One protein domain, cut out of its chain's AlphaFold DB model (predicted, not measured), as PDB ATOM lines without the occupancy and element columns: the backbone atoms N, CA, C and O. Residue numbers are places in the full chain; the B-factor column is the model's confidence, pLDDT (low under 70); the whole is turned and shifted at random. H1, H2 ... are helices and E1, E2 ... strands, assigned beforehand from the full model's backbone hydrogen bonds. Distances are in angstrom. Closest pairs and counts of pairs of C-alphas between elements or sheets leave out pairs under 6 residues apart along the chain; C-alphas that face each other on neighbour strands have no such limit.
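This is residues 694 to 823 of the 832 residues of the protein "AsmA_2 domain-containing protein" of Blastochloris tepida (UniProt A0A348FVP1). One long, twisted sheet of six strands, E1 to E6, makes a wall with three helices gathered at one end. H1 and H2 form a helical hairpin there, and H3 runs on past the end of E6, so that the long axis reaches from the E1 to E2 turn to the end of H3. The printed part has 130 residues, in the order H1 H2 E1 E2 E3 E4 E5 E6 H3, and its class is mixed, helices and strands. The sheet's order is E1 E2 E3 E4 E5 E6, all antiparallel. The whole is compact, with a radius of gyration of the C-alphas of 16.2 A, yet elongated, spanning 54 by 29 by 23 A.

H1, residues 698 to 703, and H2, residues 713 to 725, form a helical hairpin. They touch, with the C-alphas of Ala 698 and Ala 723 closest at 4.7 A, and run opposite ways at a steep tilt of 43 degrees. E1, residues 729 to 741, bends by 94 degrees at residue 732. E2, residues 744 to 753, pairs with E1 through N 739 and O 746, 2.9 A apart. E3, residues 757 to 766, pairs with E2 through N 750 and O 761, 2.8 A. E4, residues 771 to 780, pairs with E3 through N 764 and O 773, 2.7 A. E5, residues 791 to 798, pairs with E4 through N 776 and O 793, 2.8 A. E6, residues 803 to 807, pairs with E5 through N 794 and O 805, 2.8 A. These six strands form a meander, each the antiparallel neighbour of the one before; E1 and E6 are the edge strands. H1 is on the sheet but only grazes it with residues 698 to 702, and H2 only grazes it with residues 717 to 724. H3, residues 809 to 821, also only grazes it, with residues 809 to 811. H3 is close to but not clearly touching H2, at a steep tilt of 67 degrees; their closest C-alphas, of Glu 713 and Met 812, are 7.1 A apart. In H1, H2 and H3 every O i to N i+4 pair is within hydrogen-bond range.

H1 begins at C-alpha 698, (-0.470, -56.856, 23.925), and is 8.8 A long; H2 is 18.1 A. E1 to E4 measure 30.0, 27.3, 29.5 and 29.9 A, E5 23.2 A and E6 12.8 A. H3 is 18.5 A long and ends at C-alpha 821, (-14.185, -58.980, 6.208).

The two C-alphas farthest apart, of Gly 742 and Ala 823, are 53.7 A apart. The printed part has no cut, and no link is long. The mean pLDDT of the printed part is 86.9; residues 707 to 709, 784 and 823 are under 70.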
ATOM      1  N   LEU A 694       3.897 -52.859  30.121       90.31
ATOM      2  CA  LEU A 694       4.120 -52.562  28.701       90.31
ATOM      3  C   LEU A 694       4.371 -53.838  27.875       90.31
ATOM      4  O   LEU A 694       5.216 -53.846  26.988       90.31
ATOM      5  N   SER A 695       3.648 -54.924  28.161       91.12
ATOM      6  CA  SER A 695       3.847 -56.216  27.486       91.12
ATOM      7  C   SER A 695       3.911 -56.090  25.949       91.12
ATOM      8  O   SER A 695       2.946 -55.612  25.338       91.12
ATOM      9  N   PRO A 696       4.987 -56.571  25.291       88.38
ATOM     10  CA  PRO A 696       5.119 -56.509  23.832       88.38
ATOM     11  C   PRO A 696       4.100 -57.406  23.108       88.38
ATOM     12  O   PRO A 696       3.811 -57.200  21.931       88.38
ATOM     13  N   ASN A 697       3.490 -58.364  23.816       88.94
ATOM     14  CA  ASN A 697       2.480 -59.275  23.273       88.94
ATOM     15  C   ASN A 697       1.047 -58.691  23.285       88.94
ATOM     16  O   ASN A 697       0.094 -59.364  22.886       88.94
ATOM     17  N   ALA A 698       0.859 -57.445  23.743       88.38
ATOM     18  CA  ALA A 698      -0.470 -56.856  23.925       88.38
ATOM     19  C   ALA A 698      -1.317 -56.842  22.636       88.38
ATOM     20  O   ALA A 698      -2.518 -57.110  22.676       88.38
ATOM     21  N   LEU A 699      -0.696 -56.603  21.478       86.69
ATOM     22  CA  LEU A 699      -1.384 -56.608  20.181       86.69
ATOM     23  C   LEU A 699      -1.915 -57.988  19.775       86.69
ATOM     24  O   LEU A 699      -2.990 -58.071  19.182       86.69
ATOM     25  N   ALA A 700      -1.211 -59.074  20.110       85.19
ATOM     26  CA  ALA A 700      -1.691 -60.426  19.830       85.19
ATOM     27  C   ALA A 700      -2.905 -60.778  20.704       85.19
ATOM     28  O   ALA A 700      -3.855 -61.396  20.225       85.19
ATOM     29  N   VAL A 701      -2.912 -60.324  21.964       85.38
ATOM     30  CA  VAL A 701      -4.069 -60.461  22.867       85.38
ATOM     31  C   VAL A 701      -5.269 -59.679  22.322       85.38
ATOM     32  O   VAL A 701      -6.376 -60.213  22.255       85.38
ATOM     33  N   LEU A 702      -5.051 -58.444  21.857       86.31
ATOM     34  CA  LEU A 702      -6.091 -57.605  21.249       86.31
ATOM     35  C   LEU A 702      -6.637 -58.183  19.935       86.31
ATOM     36  O   LEU A 702      -7.831 -58.047  19.664       86.31
ATOM     37  N   ALA A 703      -5.815 -58.876  19.142       83.81
ATOM     38  CA  ALA A 703      -6.264 -59.564  17.930       83.81
ATOM     39  C   ALA A 703      -7.323 -60.648  18.216       83.81
ATOM     40  O   ALA A 703      -8.194 -60.900  17.378       83.81
ATOM     41  N   GLY A 704      -7.314 -61.231  19.421       81.88
ATOM     42  CA  GLY A 704      -8.333 -62.176  19.885       81.88
ATOM     43  C   GLY A 704      -9.744 -61.582  19.999       81.88
ATOM     44  O   GLY A 704     -10.720 -62.328  19.984       81.88
ATOM     45  N   LEU A 705      -9.879 -60.250  20.046       80.75
ATOM     46  CA  LEU A 705     -11.171 -59.550  20.095       80.75
ATOM     47  C   LEU A 705     -11.854 -59.423  18.726       80.75
ATOM     48  O   LEU A 705     -12.967 -58.899  18.646       80.75
ATOM     49  N   ALA A 706     -11.215 -59.870  17.642       72.62
ATOM     50  CA  ALA A 706     -11.785 -59.816  16.301       72.62
ATOM     51  C   ALA A 706     -13.023 -60.739  16.187       72.62
ATOM     52  O   ALA A 706     -12.918 -61.921  15.860       72.62
ATOM     53  N   GLY A 707     -14.214 -60.196  16.463       69.94
ATOM     54  CA  GLY A 707     -15.515 -60.877  16.392       69.94
ATOM     55  C   GLY A 707     -16.370 -60.480  15.176       69.94
ATOM     56  O   GLY A 707     -15.894 -59.818  14.259       69.94
ATOM     57  N   LYS A 708     -17.657 -60.882  15.158       59.38
ATOM     58  CA  LYS A 708     -18.627 -60.534  14.087       59.38
ATOM     59  C   LYS A 708     -19.125 -59.080  14.141       59.38
ATOM     60  O   LYS A 708     -19.654 -58.582  13.153       59.38
ATOM     61  N   THR A 709     -18.993 -58.415  15.285       65.31
ATOM     62  CA  THR A 709     -19.418 -57.027  15.521       65.31
ATOM     63  C   THR A 709     -18.240 -56.215  16.038       65.31
ATOM     64  O   THR A 709     -17.484 -56.712  16.873       65.31
ATOM     65  N   ALA A 710     -18.097 -54.974  15.568       72.62
ATOM     66  CA  ALA A 710     -17.041 -54.082  16.033       72.62
ATOM     67  C   ALA A 710     -17.231 -53.758  17.537       72.62
ATOM     68  O   ALA A 710     -18.320 -53.317  17.915       72.62
ATOM     69  N   PRO A 711     -16.224 -54.000  18.398       80.06
ATOM     70  CA  PRO A 711     -16.292 -53.663  19.822       80.06
ATOM     71  C   PRO A 711     -16.333 -52.142  20.047       80.06
ATOM     72  O   PRO A 711     -15.911 -51.372  19.187       80.06
ATOM     73  N   SER A 712     -16.842 -51.694  21.203       85.25
ATOM     74  CA  SER A 712     -16.817 -50.272  21.576       85.25
ATOM     75  C   SER A 712     -15.401 -49.811  21.929       85.25
ATOM     76  O   SER A 712     -14.585 -50.592  22.421       85.25
ATOM     77  N   GLU A 713     -15.121 -48.517  21.754       85.75
ATOM     78  CA  GLU A 713     -13.815 -47.932  22.086       85.75
ATOM     79  C   GLU A 713     -13.433 -48.151  23.560       85.75
ATOM     80  O   GLU A 713     -12.295 -48.506  23.864       85.75
ATOM     81  N   SER A 714     -14.397 -48.022  24.479       87.12
ATOM     82  CA  SER A 714     -14.189 -48.269  25.911       87.12
ATOM     83  C   SER A 714     -13.765 -49.709  26.214       87.12
ATOM     84  O   SER A 714     -12.892 -49.924  27.052       87.12
ATOM     85  N   ALA A 715     -14.339 -50.694  25.512       85.44
ATOM     86  CA  ALA A 715     -14.014 -52.105  25.695       85.44
ATOM     87  C   ALA A 715     -12.620 -52.441  25.146       85.44
ATOM     88  O   ALA A 715     -11.862 -53.154  25.803       85.44
ATOM     89  N   VAL A 716     -12.251 -51.893  23.981       87.38
ATOM     90  CA  VAL A 716     -10.906 -52.086  23.407       87.38
ATOM     91  C   VAL A 716      -9.842 -51.394  24.249       87.38
ATOM     92  O   VAL A 716      -8.786 -51.976  24.473       87.38
ATOM     93  N   ARG A 717     -10.123 -50.201  24.779       89.62
ATOM     94  CA  ARG A 717      -9.211 -49.496  25.687       89.62
ATOM     95  C   ARG A 717      -8.974 -50.278  26.981       89.62
ATOM     96  O   ARG A 717      -7.821 -50.489  27.343       89.62
ATOM     97  N   ALA A 718     -10.035 -50.776  27.623       87.69
ATOM     98  CA  ALA A 718      -9.918 -51.605  28.827       87.69
ATOM     99  C   ALA A 718      -9.145 -52.911  28.562       87.69
ATOM    100  O   ALA A 718      -8.306 -53.317  29.366       87.69
ATOM    101  N   ALA A 719      -9.381 -53.553  27.412       88.56
ATOM    102  CA  ALA A 719      -8.634 -54.742  27.015       88.56
ATOM    103  C   ALA A 719      -7.164 -54.437  26.692       88.56
ATOM    104  O   ALA A 719      -6.297 -55.239  27.028       88.56
ATOM    105  N   ALA A 720      -6.865 -53.287  26.079       89.56
ATOM    106  CA  ALA A 720      -5.498 -52.861  25.787       89.56
ATOM    107  C   ALA A 720      -4.722 -52.578  27.076       89.56
ATOM    108  O   ALA A 720      -3.569 -52.979  27.203       89.56
ATOM    109  N   GLU A 721      -5.371 -51.950  28.053       89.94
ATOM    110  CA  GLU A 721      -4.795 -51.703  29.369       89.94
ATOM    111  C   GLU A 721      -4.491 -53.011  30.111       89.94
ATOM    112  O   GLU A 721      -3.367 -53.199  30.579       89.94
ATOM    113  N   ALA A 722      -5.429 -53.963  30.120       89.25
ATOM    114  CA  ALA A 722      -5.209 -55.294  30.688       89.25
ATOM    115  C   ALA A 722      -4.109 -56.083  29.949       89.25
ATOM    116  O   ALA A 722      -3.282 -56.737  30.583       89.25
ATOM    117  N   ALA A 723      -4.069 -56.004  28.616       89.69
ATOM    118  CA  ALA A 723      -3.079 -56.694  27.794       89.69
ATOM    119  C   ALA A 723      -1.663 -56.133  27.997       89.69
ATOM    120  O   ALA A 723      -0.708 -56.901  28.097       89.69
ATOM    121  N   LEU A 724      -1.525 -54.810  28.114       90.25
ATOM    122  CA  LEU A 724      -0.259 -54.161  28.455       90.25
ATOM    123  C   LEU A 724       0.167 -54.497  29.891       90.25
ATOM    124  O   LEU A 724       1.347 -54.751  30.125       90.25
ATOM    125  N   ALA A 725      -0.778 -54.565  30.834       89.25
ATOM    126  CA  ALA A 725      -0.534 -54.926  32.233       89.25
ATOM    127  C   ALA A 725      -0.080 -56.385  32.448       89.25
ATOM    128  O   ALA A 725       0.449 -56.698  33.512       89.25
ATOM    129  N   ALA A 726      -0.255 -57.270  31.459       87.94
ATOM    130  CA  ALA A 726      -0.018 -58.709  31.596       87.94
ATOM    131  C   ALA A 726       1.456 -59.112  31.809       87.94
ATOM    132  O   ALA A 726       1.723 -60.236  32.230       87.94
ATOM    133  N   GLY A 727       2.415 -58.231  31.516       86.44
ATOM    134  CA  GLY A 727       3.840 -58.519  31.674       86.44
ATOM    135  C   GLY A 727       4.733 -57.292  31.481       86.44
ATOM    136  O   GLY A 727       4.251 -56.241  31.039       86.44
ATOM    137  N   PRO A 728       6.021 -57.389  31.845       90.94
ATOM    138  CA  PRO A 728       6.987 -56.329  31.607       90.94
ATOM    139  C   PRO A 728       7.460 -56.298  30.149       90.94
ATOM    140  O   PRO A 728       7.407 -57.292  29.425       90.94
ATOM    141  N   LEU A 729       7.943 -55.132  29.734       91.94
ATOM    142  CA  LEU A 729       8.794 -54.971  28.567       91.94
ATOM    143  C   LEU A 729      10.252 -55.111  29.001       91.94
ATOM    144  O   LEU A 729      10.770 -54.217  29.671       91.94
ATOM    145  N   ASP A 730      10.907 -56.190  28.583       93.06
ATOM    146  CA  ASP A 730      12.313 -56.442  28.891       93.06
ATOM    147  C   ASP A 730      13.195 -56.184  27.664       93.06
ATOM    148  O   ASP A 730      13.019 -56.790  26.605       93.06
ATOM    149  N   LEU A 731      14.168 -55.284  27.810       93.44
ATOM    150  CA  LEU A 731      15.142 -54.925  26.784       93.44
ATOM    151  C   LEU A 731      16.567 -55.078  27.346       93.44
ATOM    152  O   LEU A 731      16.910 -54.436  28.342       93.44
ATOM    153  N   PRO A 732      17.446 -55.885  26.715       92.00
ATOM    154  CA  PRO A 732      18.787 -56.146  27.246       92.00
ATOM    155  C   PRO A 732      19.658 -54.889  27.256       92.00
ATOM    156  O   PRO A 732      20.465 -54.688  28.166       92.00
ATOM    157  N   ARG A 733      19.490 -54.032  26.247       93.38
ATOM    158  CA  ARG A 733      20.180 -52.754  26.136       93.38
ATOM    159  C   ARG A 733      19.345 -51.778  25.322       93.38
ATOM    160  O   ARG A 733      18.858 -52.129  24.254       93.38
ATOM    161  N   VAL A 734      19.261 -50.546  25.800       93.31
ATOM    162  CA  VAL A 734      18.705 -49.407  25.071       93.31
ATOM    163  C   VAL A 734      19.791 -48.349  24.971       93.31
ATOM    164  O   VAL A 734      20.450 -48.051  25.963       93.31
ATOM    165  N   ALA A 735      20.011 -47.810  23.777       93.12
ATOM    166  CA  ALA A 735      20.921 -46.696  23.558       93.12
ATOM    167  C   ALA A 735      20.169 -45.586  22.828       93.12
ATOM    168  O   ALA A 735      19.458 -45.854  21.862       93.12
ATOM    169  N   ALA A 736      20.323 -44.358  23.304       94.06
ATOM    170  CA  ALA A 736      19.656 -43.190  22.764       94.06
ATOM    171  C   ALA A 736      20.612 -41.998  22.739       94.06
ATOM    172  O   ALA A 736      21.472 -41.851  23.611       94.06
ATOM    173  N   THR A 737      20.445 -41.132  21.747       94.56
ATOM    174  CA  THR A 737      21.085 -39.817  21.710       94.56
ATOM    175  C   THR A 737      20.103 -38.766  22.205       94.56
ATOM    176  O   THR A 737      18.929 -38.772  21.828       94.56
ATOM    177  N   LEU A 738      20.595 -37.868  23.046       93.75
ATOM    178  CA  LEU A 738      19.865 -36.742  23.608       93.75
ATOM    179  C   LEU A 738      20.260 -35.484  22.830       93.75
ATOM    180  O   LEU A 738      21.447 -35.253  22.602       93.75
ATOM    181  N   ALA A 739      19.287 -34.655  22.471       94.31
ATOM    182  CA  ALA A 739      19.518 -33.293  22.004       94.31
ATOM    183  C   ALA A 739      18.954 -32.313  23.036       94.31
ATOM    184  O   ALA A 739      17.812 -32.463  23.472       94.31
ATOM    185  N   LEU A 740      19.750 -31.320  23.425       93.69
ATOM    186  CA  LEU A 740      19.336 -30.217  24.285       93.69
ATOM    187  C   LEU A 740      19.224 -28.961  23.422       93.69
ATOM    188  O   LEU A 740      20.191 -28.598  22.755       93.69
ATOM    189  N   ALA A 741      18.079 -28.287  23.428       92.12
ATOM    190  CA  ALA A 741      17.917 -27.014  22.733       92.12
ATOM    191  C   ALA A 741      16.942 -26.116  23.495       92.12
ATOM    192  O   ALA A 741      15.776 -26.471  23.653       92.12
ATOM    193  N   GLY A 742      17.419 -24.962  23.975       84.50
ATOM    194  CA  GLY A 742      16.576 -23.964  24.642       84.50
ATOM    195  C   GLY A 742      15.781 -24.525  25.826       84.50
ATOM    196  O   GLY A 742      14.582 -24.280  25.936       84.50
ATOM    197  N   GLY A 743      16.422 -25.350  26.663       82.94
ATOM    198  CA  GLY A 743      15.777 -25.953  27.834       82.94
ATOM    199  C   GLY A 743      14.868 -27.149  27.535       82.94
ATOM    200  O   GLY A 743      14.250 -27.677  28.459       82.94
ATOM    201  N   GLN A 744      14.790 -27.605  26.282       91.19
ATOM    202  CA  GLN A 744      14.101 -28.840  25.907       91.19
ATOM    203  C   GLN A 744      15.104 -29.971  25.685       91.19
ATOM    204  O   GLN A 744      16.019 -29.856  24.869       91.19
ATOM    205  N   VAL A 745      14.905 -31.083  26.391       92.81
ATOM    206  CA  VAL A 745      15.639 -32.337  26.199       92.81
ATOM    207  C   VAL A 745      14.815 -33.238  25.297       92.81
ATOM    208  O   VAL A 745      13.685 -33.573  25.642       92.81
ATOM    209  N   ARG A 746      15.365 -33.658  24.160       94.44
ATOM    210  CA  ARG A 746      14.682 -34.521  23.192       94.44
ATOM    211  C   ARG A 746      15.456 -35.816  22.996       94.44
ATOM    212  O   ARG A 746      16.658 -35.799  22.748       94.44
ATOM    213  N   ILE A 747      14.744 -36.930  23.082       94.38
ATOM    214  CA  ILE A 747      15.191 -38.263  22.691       94.38
ATOM    215  C   ILE A 747      14.464 -38.596  21.387       94.38
ATOM    216  O   ILE A 747      13.244 -38.784  21.387       94.38
ATOM    217  N   GLY A 748      15.210 -38.609  20.281       82.06
ATOM    218  CA  GLY A 748      14.679 -38.895  18.948       82.06
ATOM    219  C   GLY A 748      14.625 -40.395  18.660       82.06
ATOM    220  O   GLY A 748      15.594 -41.090  18.950       82.06
ATOM    221  N   ASP A 749      13.494 -40.847  18.107       82.50
ATOM    222  CA  ASP A 749      13.184 -42.193  17.591       82.50
ATOM    223  C   ASP A 749      14.176 -43.304  17.970       82.50
ATOM    224  O   ASP A 749      15.022 -43.743  17.188       82.50
ATOM    225  N   VAL A 750      14.023 -43.806  19.193       92.12
ATOM    226  CA  VAL A 750      14.732 -44.983  19.687       92.12
ATOM    227  C   VAL A 750      13.998 -46.220  19.198       92.12
ATOM    228  O   VAL A 750      12.844 -46.443  19.564       92.12
ATOM    229  N   GLN A 751      14.668 -47.042  18.394       91.81
ATOM    230  CA  GLN A 751      14.117 -48.309  17.928       91.81
ATOM    231  C   GLN A 751      14.681 -49.479  18.739       91.81
ATOM    232  O   GLN A 751      15.891 -49.582  18.940       91.81
ATOM    233  N   ALA A 752      13.801 -50.373  19.183       91.19
ATOM    234  CA  ALA A 752      14.169 -51.626  19.831       91.19
ATOM    235  C   ALA A 752      13.331 -52.783  19.275       91.19
ATOM    236  O   ALA A 752      12.219 -52.584  18.785       91.19
ATOM    237  N   GLU A 753      13.860 -54.001  19.354       89.81
ATOM    238  CA  GLU A 753      13.186 -55.205  18.868       89.81
ATOM    239  C   GLU A 753      13.069 -56.239  19.988       89.81
ATOM    240  O   GLU A 753      14.030 -56.488  20.717       89.81
ATOM    241  N   THR A 754      11.895 -56.864  20.094       89.44
ATOM    242  CA  THR A 754      11.672 -58.072  20.900       89.44
ATOM    243  C   THR A 754      11.354 -59.261  19.983       89.44
ATOM    244  O   THR A 754      11.364 -59.155  18.747       89.44
ATOM    245  N   ALA A 755      11.079 -60.432  20.562       87.62
ATOM    246  CA  ALA A 755      10.618 -61.574  19.774       87.62
ATOM    247  C   ALA A 755       9.229 -61.313  19.147       87.62
ATOM    248  O   ALA A 755       8.946 -61.794  18.052       87.62
ATOM    249  N   GLU A 756       8.395 -60.501  19.800       86.38
ATOM    250  CA  GLU A 756       6.981 -60.285  19.479       86.38
ATOM    251  C   GLU A 756       6.712 -58.965  18.733       86.38
ATOM    252  O   GLU A 756       5.821 -58.910  17.878       86.38
ATOM    253  N   ALA A 757       7.472 -57.902  19.023       89.75
ATOM    254  CA  ALA A 757       7.175 -56.547  18.554       89.75
ATOM    255  C   ALA A 757       8.422 -55.742  18.152       89.75
ATOM    256  O   ALA A 757       9.536 -55.982  18.614       89.75
ATOM    257  N   THR A 758       8.217 -54.761  17.272       91.69
ATOM    258  CA  THR A 758       9.143 -53.647  17.034       91.69
ATOM    259  C   THR A 758       8.637 -52.442  17.813       91.69
ATOM    260  O   THR A 758       7.451 -52.122  17.756       91.69
ATOM    261  N   LEU A 759       9.529 -51.785  18.541       93.06
ATOM    262  CA  LEU A 759       9.213 -50.682  19.437       93.06
ATOM    263  C   LEU A 759       9.861 -49.412  18.906       93.06
ATOM    264  O   LEU A 759      11.038 -49.433  18.539       93.06
ATOM    265  N   ARG A 760       9.112 -48.311  18.891       93.88
ATOM    266  CA  ARG A 760       9.640 -46.973  18.603       93.88
ATOM    267  C   ARG A 760       9.272 -46.028  19.731       93.88
ATOM    268  O   ARG A 760       8.099 -45.850  20.033       93.88
ATOM    269  N   GLY A 761      10.284 -45.467  20.378       92.81
ATOM    270  CA  GLY A 761      10.129 -44.566  21.509       92.81
ATOM    271  C   GLY A 761      10.651 -43.173  21.196       92.81
ATOM    272  O   GLY A 761      11.737 -43.024  20.642       92.81
ATOM    273  N   SER A 762       9.918 -42.151  21.613       94.19
ATOM    274  CA  SER A 762      10.397 -40.770  21.648       94.19
ATOM    275  C   SER A 762      10.013 -40.118  22.971       94.19
ATOM    276  O   SER A 762       9.008 -40.475  23.594       94.19
ATOM    277  N   ALA A 763      10.836 -39.179  23.430       93.44
ATOM    278  CA  ALA A 763      10.555 -38.416  24.638       93.44
ATOM    279  C   ALA A 763      11.062 -36.980  24.518       93.44
ATOM    280  O   ALA A 763      12.111 -36.719  23.937       93.44
ATOM    281  N   GLU A 764      10.321 -36.056  25.106       94.06
ATOM    282  CA  GLU A 764      10.619 -34.639  25.186       94.06
ATOM    283  C   GLU A 764      10.351 -34.160  26.614       94.06
ATOM    284  O   GLU A 764       9.273 -34.380  27.172       94.06
ATOM    285  N   LEU A 765      11.347 -33.524  27.221       90.56
ATOM    286  CA  LEU A 765      11.273 -32.940  28.553       90.56
ATOM    287  C   LEU A 765      11.572 -31.446  28.461       90.56
ATOM    288  O   LEU A 765      12.679 -31.053  28.108       90.56
ATOM    289  N   ASP A 766      10.597 -30.624  28.829       88.81
ATOM    290  CA  ASP A 766      10.777 -29.185  29.002       88.81
ATOM    291  C   ASP A 766      11.233 -28.910  30.443       88.81
ATOM    292  O   ASP A 766      10.471 -29.109  31.397       88.81
ATOM    293  N   LEU A 767      12.489 -28.483  30.606       82.94
ATOM    294  CA  LEU A 767      13.108 -28.211  31.906       82.94
ATOM    295  C   LEU A 767      12.510 -26.967  32.581       82.94
ATOM    296  O   LEU A 767      12.432 -26.918  33.811       82.94
ATOM    297  N   GLY A 768      12.051 -25.984  31.798       78.75
ATOM    298  CA  GLY A 768      11.436 -24.756  32.301       78.75
ATOM    299  C   GLY A 768       9.997 -24.986  32.761       78.75
ATOM    300  O   GLY A 768       9.641 -24.670  33.897       78.75
ATOM    301  N   ALA A 769       9.175 -25.607  31.910       85.00
ATOM    302  CA  ALA A 769       7.780 -25.928  32.217       85.00
ATOM    303  C   ALA A 769       7.619 -27.163  33.123       85.00
ATOM    304  O   ALA A 769       6.518 -27.417  33.620       85.00
ATOM    305  N   ARG A 770       8.693 -27.942  33.327       85.31
ATOM    306  CA  ARG A 770       8.715 -29.217  34.067       85.31
ATOM    307  C   ARG A 770       7.703 -30.229  33.526       85.31
ATOM    308  O   ARG A 770       7.060 -30.952  34.294       85.31
ATOM    309  N   LYS A 771       7.537 -30.261  32.202       89.69
ATOM    310  CA  LYS A 771       6.577 -31.128  31.507       89.69
ATOM    311  C   LYS A 771       7.293 -32.216  30.722       89.69
ATOM    312  O   LYS A 771       8.247 -31.935  30.008       89.69
ATOM    313  N   LEU A 772       6.780 -33.435  30.827       90.81
ATOM    314  CA  LEU A 772       7.190 -34.583  30.030       90.81
ATOM    315  C   LEU A 772       6.149 -34.844  28.944       90.81
ATOM    316  O   LEU A 772       4.946 -34.826  29.217       90.81
ATOM    317  N   GLN A 773       6.623 -35.137  27.742       93.31
ATOM    318  CA  GLN A 773       5.863 -35.780  26.684       93.31
ATOM    319  C   GLN A 773       6.661 -36.985  26.202       93.31
ATOM    320  O   GLN A 773       7.781 -36.833  25.740       93.31
ATOM    321  N   ALA A 774       6.114 -38.187  26.309       92.62
ATOM    322  CA  ALA A 774       6.738 -39.386  25.767       92.62
ATOM    323  C   ALA A 774       5.721 -40.203  24.979       92.62
ATOM    324  O   ALA A 774       4.526 -40.190  25.284       92.62
ATOM    325  N   ARG A 775       6.195 -40.909  23.957       93.62
ATOM    326  CA  ARG A 775       5.394 -41.789  23.113       93.62
ATOM    327  C   ARG A 775       6.160 -43.083  22.877       93.62
ATOM    328  O   ARG A 775       7.345 -43.050  22.564       93.62
ATOM    329  N   LEU A 776       5.469 -44.203  23.033       93.25
ATOM    330  CA  LEU A 776       5.941 -45.532  22.681       93.25
ATOM    331  C   LEU A 776       4.945 -46.154  21.706       93.25
ATOM    332  O   LEU A 776       3.804 -46.417  22.079       93.25
ATOM    333  N   ASP A 777       5.396 -46.414  20.489       92.81
ATOM    334  CA  ASP A 777       4.653 -47.143  19.474       92.81
ATOM    335  C   ASP A 777       5.106 -48.604  19.472       92.81
ATOM    336  O   ASP A 777       6.295 -48.911  19.338       92.81
ATOM    337  N   ILE A 778       4.148 -49.509  19.647       92.56
ATOM    338  CA  ILE A 778       4.358 -50.955  19.625       92.56
ATOM    339  C   ILE A 778       3.766 -51.472  18.317       92.56
ATOM    340  O   ILE A 778       2.553 -51.418  18.121       92.56
ATOM    341  N   SER A 779       4.612 -51.973  17.419       90.56
ATOM    342  CA  SER A 779       4.203 -52.583  16.151       90.56
ATOM    343  C   SER A 779       4.429 -54.098  16.194       90.56
ATOM    344  O   SER A 779       5.481 -54.544  16.658       90.56
ATOM    345  N   PRO A 780       3.498 -54.925  15.696       87.94
ATOM    346  CA  PRO A 780       3.641 -56.374  15.764       87.94
ATOM    347  C   PRO A 780       4.638 -56.867  14.704       87.94
ATOM    348  O   PRO A 780       4.630 -56.380  13.573       87.94
ATOM    349  N   ARG A 781       5.481 -57.861  15.029       83.19
ATOM    350  CA  ARG A 781       6.393 -58.468  14.030       83.19
ATOM    351  C   ARG A 781       5.690 -59.429  13.074       83.19
ATOM    352  O   ARG A 781       6.134 -59.598  11.942       83.19
ATOM    353  N   ALA A 782       4.603 -60.054  13.523       77.81
ATOM    354  CA  ALA A 782       3.770 -60.944  12.723       77.81
ATOM    355  C   ALA A 782       2.369 -60.348  12.540       77.81
ATOM    356  O   ALA A 782       1.785 -59.797  13.474       77.81
ATOM    357  N   THR A 783       1.814 -60.470  11.335       70.62
ATOM    358  CA  THR A 783       0.505 -59.909  10.981       70.62
ATOM    359  C   THR A 783      -0.622 -60.634  11.726       70.62
ATOM    360  O   THR A 783      -1.085 -61.684  11.291       70.62
ATOM    361  N   ALA A 784      -1.072 -60.077  12.855       68.75
ATOM    362  CA  ALA A 784      -2.188 -60.611  13.648       68.75
ATOM    363  C   ALA A 784      -3.542 -59.938  13.331       68.75
ATOM    364  O   ALA A 784      -4.599 -60.541  13.506       68.75
ATOM    365  N   LEU A 785      -3.512 -58.695  12.838       74.00
ATOM    366  CA  LEU A 785      -4.674 -57.887  12.452       74.00
ATOM    367  C   LEU A 785      -4.439 -57.254  11.064       74.00
ATOM    368  O   LEU A 785      -3.287 -56.952  10.732       74.00
ATOM    369  N   PRO A 786      -5.490 -57.024  10.251       76.75
ATOM    370  CA  PRO A 786      -5.354 -56.405   8.933       76.75
ATOM    371  C   PRO A 786      -4.680 -55.030   9.009       76.75
ATOM    372  O   PRO A 786      -5.106 -54.166   9.772       76.75
ATOM    373  N   GLY A 787      -3.652 -54.814   8.184       78.75
ATOM    374  CA  GLY A 787      -2.925 -53.542   8.118       78.75
ATOM    375  C   GLY A 787      -1.873 -53.322   9.211       78.75
ATOM    376  O   GLY A 787      -1.329 -52.227   9.258       78.75
ATOM    377  N   SER A 788      -1.579 -54.331  10.048       82.62
ATOM    378  CA  SER A 788      -0.539 -54.288  11.094       82.62
ATOM    379  C   SER A 788      -0.610 -53.026  11.970       82.62
ATOM    380  O   SER A 788       0.324 -52.224  11.962       82.62
ATOM    381  N   PRO A 789      -1.723 -52.818  12.701       87.44
ATOM    382  CA  PRO A 789      -1.928 -51.607  13.487       87.44
ATOM    383  C   PRO A 789      -0.866 -51.456  14.581       87.44
ATOM    384  O   PRO A 789      -0.460 -52.438  15.204       87.44
ATOM    385  N   GLU A 790      -0.471 -50.215  14.845       88.94
ATOM    386  CA  GLU A 790       0.343 -49.860  16.005       88.94
ATOM    387  C   GLU A 790      -0.532 -49.634  17.246       88.94
ATOM    388  O   GLU A 790      -1.664 -49.151  17.154       88.94
ATOM    389  N   LEU A 791      -0.003 -49.992  18.415       91.81
ATOM    390  CA  LEU A 791      -0.556 -49.608  19.709       91.81
ATOM    391  C   LEU A 791       0.347 -48.532  20.305       91.81
ATOM    392  O   LEU A 791       1.506 -48.809  20.611       91.81
ATOM    393  N   ALA A 792      -0.186 -47.324  20.474       92.25
ATOM    394  CA  ALA A 792       0.581 -46.196  20.982       92.25
ATOM    395  C   ALA A 792       0.266 -45.943  22.460       92.25
ATOM    396  O   ALA A 792      -0.892 -45.807  22.862       92.25
ATOM    397  N   VAL A 793       1.311 -45.847  23.279       92.69
ATOM    398  CA  VAL A 793       1.235 -45.439  24.685       92.69
ATOM    399  C   VAL A 793       1.885 -44.070  24.816       92.69
ATOM    400  O   VAL A 793       3.018 -43.866  24.384       92.69
ATOM    401  N   ARG A 794       1.163 -43.115  25.397       92.81
ATOM    402  CA  ARG A 794       1.609 -41.731  25.563       92.81
ATOM    403  C   ARG A 794       1.681 -41.374  27.038       92.81
ATOM    404  O   ARG A 794       0.812 -41.753  27.816       92.81
ATOM    405  N   TRP A 795       2.692 -40.600  27.401       91.44
ATOM    406  CA  TRP A 795       2.818 -39.974  28.711       91.44
ATOM    407  C   TRP A 795       2.868 -38.465  28.522       91.44
ATOM    408  O   TRP A 795       3.683 -37.983  27.740       91.44
ATOM    409  N   ALA A 796       2.003 -37.718  29.204       92.00
ATOM    410  CA  ALA A 796       1.962 -36.262  29.103       92.00
ATOM    411  C   ALA A 796       1.629 -35.607  30.449       92.00
ATOM    412  O   ALA A 796       0.761 -36.078  31.183       92.00
ATOM    413  N   GLY A 797       2.285 -34.491  30.768       89.62
ATOM    414  CA  GLY A 797       1.983 -33.695  31.963       89.62
ATOM    415  C   GLY A 797       3.222 -33.361  32.794       89.62
ATOM    416  O   GLY A 797       4.324 -33.342  32.246       89.62
ATOM    417  N   PRO A 798       3.067 -33.054  34.095       87.88
ATOM    418  CA  PRO A 798       4.193 -32.790  34.989       87.88
ATOM    419  C   PRO A 798       5.169 -33.970  35.015       87.88
ATOM    420  O   PRO A 798       4.748 -35.110  35.167       87.88
ATOM    421  N   PHE A 799       6.472 -33.708  34.914       81.31
ATOM    422  CA  PHE A 799       7.502 -34.753  34.818       81.31
ATOM    423  C   PHE A 799       7.483 -35.769  35.980       81.31
ATOM    424  O   PHE A 799       7.772 -36.948  35.780       81.31
ATOM    425  N   LEU A 800       7.110 -35.334  37.188       77.12
ATOM    426  CA  LEU A 800       7.017 -36.203  38.370       77.12
ATOM    427  C   LEU A 800       5.714 -37.020  38.436       77.12
ATOM    428  O   LEU A 800       5.656 -38.008  39.161       77.12
ATOM    429  N   ALA A 801       4.683 -36.631  37.682       81.00
ATOM    430  CA  ALA A 801       3.373 -37.283  37.666       81.00
ATOM    431  C   ALA A 801       2.728 -37.193  36.264       81.00
ATOM    432  O   ALA A 801       1.699 -36.527  36.087       81.00
ATOM    433  N   PRO A 802       3.345 -37.791  35.226       86.06
ATOM    434  CA  PRO A 802       2.788 -37.755  33.883       86.06
ATOM    435  C   PRO A 802       1.544 -38.642  33.802       86.06
ATOM    436  O   PRO A 802       1.506 -39.751  34.332       86.06
ATOM    437  N   ARG A 803       0.524 -38.184  33.075       87.81
ATOM    438  CA  ARG A 803      -0.658 -38.998  32.780       87.81
ATOM    439  C   ARG A 803      -0.340 -39.965  31.653       87.81
ATOM    440  O   ARG A 803       0.178 -39.546  30.619       87.81
ATOM    441  N   ARG A 804      -0.666 -41.241  31.855       88.06
ATOM    442  CA  ARG A 804      -0.574 -42.285  30.832       88.06
ATOM    443  C   ARG A 804      -1.882 -42.355  30.047       88.06
ATOM    444  O   ARG A 804      -2.950 -42.495  30.634       88.06
ATOM    445  N   GLU A 805      -1.783 -42.323  28.727       89.69
ATOM    446  CA  GLU A 805      -2.897 -42.479  27.794       89.69
ATOM    447  C   GLU A 805      -2.567 -43.575  26.776       89.69
ATOM    448  O   GLU A 805      -1.446 -43.659  26.276       89.69
ATOM    449  N   ILE A 806      -3.539 -44.438  26.477       91.81
ATOM    450  CA  ILE A 806      -3.405 -45.513  25.487       91.81
ATOM    451  C   ILE A 806      -4.269 -45.139  24.283       91.81
ATOM    452  O   ILE A 806      -5.491 -45.027  24.410       91.81
ATOM    453  N   ASP A 807      -3.641 -44.948  23.124       91.12
ATOM    454  CA  ASP A 807      -4.335 -44.686  21.867       91.12
ATOM    455  C   ASP A 807      -4.586 -46.009  21.139       91.12
ATOM    456  O   ASP A 807      -3.670 -46.706  20.699       91.12
ATOM    457  N   VAL A 808      -5.867 -46.361  21.045       91.38
ATOM    458  CA  VAL A 808      -6.350 -47.591  20.410       91.38
ATOM    459  C   VAL A 808      -6.939 -47.328  19.022       91.38
ATOM    460  O   VAL A 808      -7.498 -48.245  18.424       91.38
ATOM    461  N   SER A 809      -6.829 -46.108  18.482       89.75
ATOM    462  CA  SER A 809      -7.498 -45.695  17.237       89.75
ATOM    463  C   SER A 809      -7.128 -46.582  16.041       89.75
ATOM    464  O   SER A 809      -8.004 -47.041  15.302       89.75
ATOM    465  N   ALA A 810      -5.836 -46.887  15.878       87.56
ATOM    466  CA  ALA A 810      -5.348 -47.766  14.813       87.56
ATOM    467  C   ALA A 810      -5.826 -49.219  14.995       87.56
ATOM    468  O   ALA A 810      -6.260 -49.864  14.036       87.56
ATOM    469  N   VAL A 811      -5.817 -49.720  16.235       88.00
ATOM    470  CA  VAL A 811      -6.308 -51.064  16.579       88.00
ATOM    471  C   VAL A 811      -7.816 -51.178  16.328       88.00
ATOM    472  O   VAL A 811      -8.267 -52.164  15.750       88.00
ATOM    473  N   MET A 812      -8.596 -50.156  16.683       88.19
ATOM    474  CA  MET A 812     -10.038 -50.075  16.428       88.19
ATOM    475  C   MET A 812     -10.359 -50.139  14.934       88.19
ATOM    476  O   MET A 812     -11.232 -50.907  14.524       88.19
ATOM    477  N   ALA A 813      -9.632 -49.382  14.106       86.88
ATOM    478  CA  ALA A 813      -9.796 -49.413  12.655       86.88
ATOM    479  C   ALA A 813      -9.479 -50.802  12.072       86.88
ATOM    480  O   ALA A 813     -10.209 -51.295  11.207       86.88
ATOM    481  N   ALA A 814      -8.431 -51.462  12.574       87.19
ATOM    482  CA  ALA A 814      -8.061 -52.811  12.158       87.19
ATOM    483  C   ALA A 814      -9.077 -53.876  12.609       87.19
ATOM    484  O   ALA A 814      -9.426 -54.756  11.824       87.19
ATOM    485  N   LEU A 815      -9.610 -53.775  13.834       86.50
ATOM    486  CA  LEU A 815     -10.672 -54.653  14.343       86.50
ATOM    487  C   LEU A 815     -11.982 -54.471  13.568       86.50
ATOM    488  O   LEU A 815     -12.636 -55.458  13.236       86.50
ATOM    489  N   ALA A 816     -12.349 -53.234  13.224       84.56
ATOM    490  CA  ALA A 816     -13.516 -52.947  12.394       84.56
ATOM    491  C   ALA A 816     -13.358 -53.515  10.974       84.56
ATOM    492  O   ALA A 816     -14.301 -54.097  10.439       84.56
ATOM    493  N   ARG A 817     -12.156 -53.411  10.384       84.75
ATOM    494  CA  ARG A 817     -11.839 -54.026   9.086       84.75
ATOM    495  C   ARG A 817     -11.910 -55.554   9.157       84.75
ATOM    496  O   ARG A 817     -12.564 -56.161   8.316       84.75
ATOM    497  N   ALA A 818     -11.346 -56.158  10.203       83.75
ATOM    498  CA  ALA A 818     -11.434 -57.598  10.442       83.75
ATOM    499  C   ALA A 818     -12.886 -58.078  10.650       83.75
ATOM    500  O   ALA A 818     -13.250 -59.159  10.188       83.75
ATOM    501  N   ALA A 819     -13.732 -57.283  11.315       82.50
ATOM    502  CA  ALA A 819     -15.154 -57.582  11.492       82.50
ATOM    503  C   ALA A 819     -15.941 -57.455  10.175       82.50
ATOM    504  O   ALA A 819     -16.800 -58.291   9.899       82.50
ATOM    505  N   ALA A 820     -15.626 -56.458   9.340       78.50
ATOM    506  CA  ALA A 820     -16.244 -56.260   8.028       78.50
ATOM    507  C   ALA A 820     -15.883 -57.374   7.030       78.50
ATOM    508  O   ALA A 820     -16.759 -57.865   6.326       78.50
ATOM    509  N   GLU A 821     -14.625 -57.827   7.014       77.06
ATOM    510  CA  GLU A 821     -14.185 -58.980   6.208       77.06
ATOM    511  C   GLU A 821     -14.858 -60.294   6.646       77.06
ATOM    512  O   GLU A 821     -15.020 -61.214   5.845       77.06
ATOM    513  N   ARG A 822     -15.287 -60.382   7.914       70.25
ATOM    514  CA  ARG A 822     -15.994 -61.539   8.488       70.25
ATOM    515  C   ARG A 822     -17.523 -61.414   8.444       70.25
ATOM    516  O   ARG A 822     -18.211 -62.382   8.783       70.25
ATOM    517  N   ALA A 823     -18.069 -60.264   8.041       60.41
ATOM    518  CA  ALA A 823     -19.507 -60.055   7.903       60.41
ATOM    519  C   ALA A 823     -20.004 -60.635   6.561       60.41
ATOM    520  O   ALA A 823     -19.460 -60.303   5.509       60.41
TER     521      ALA A 823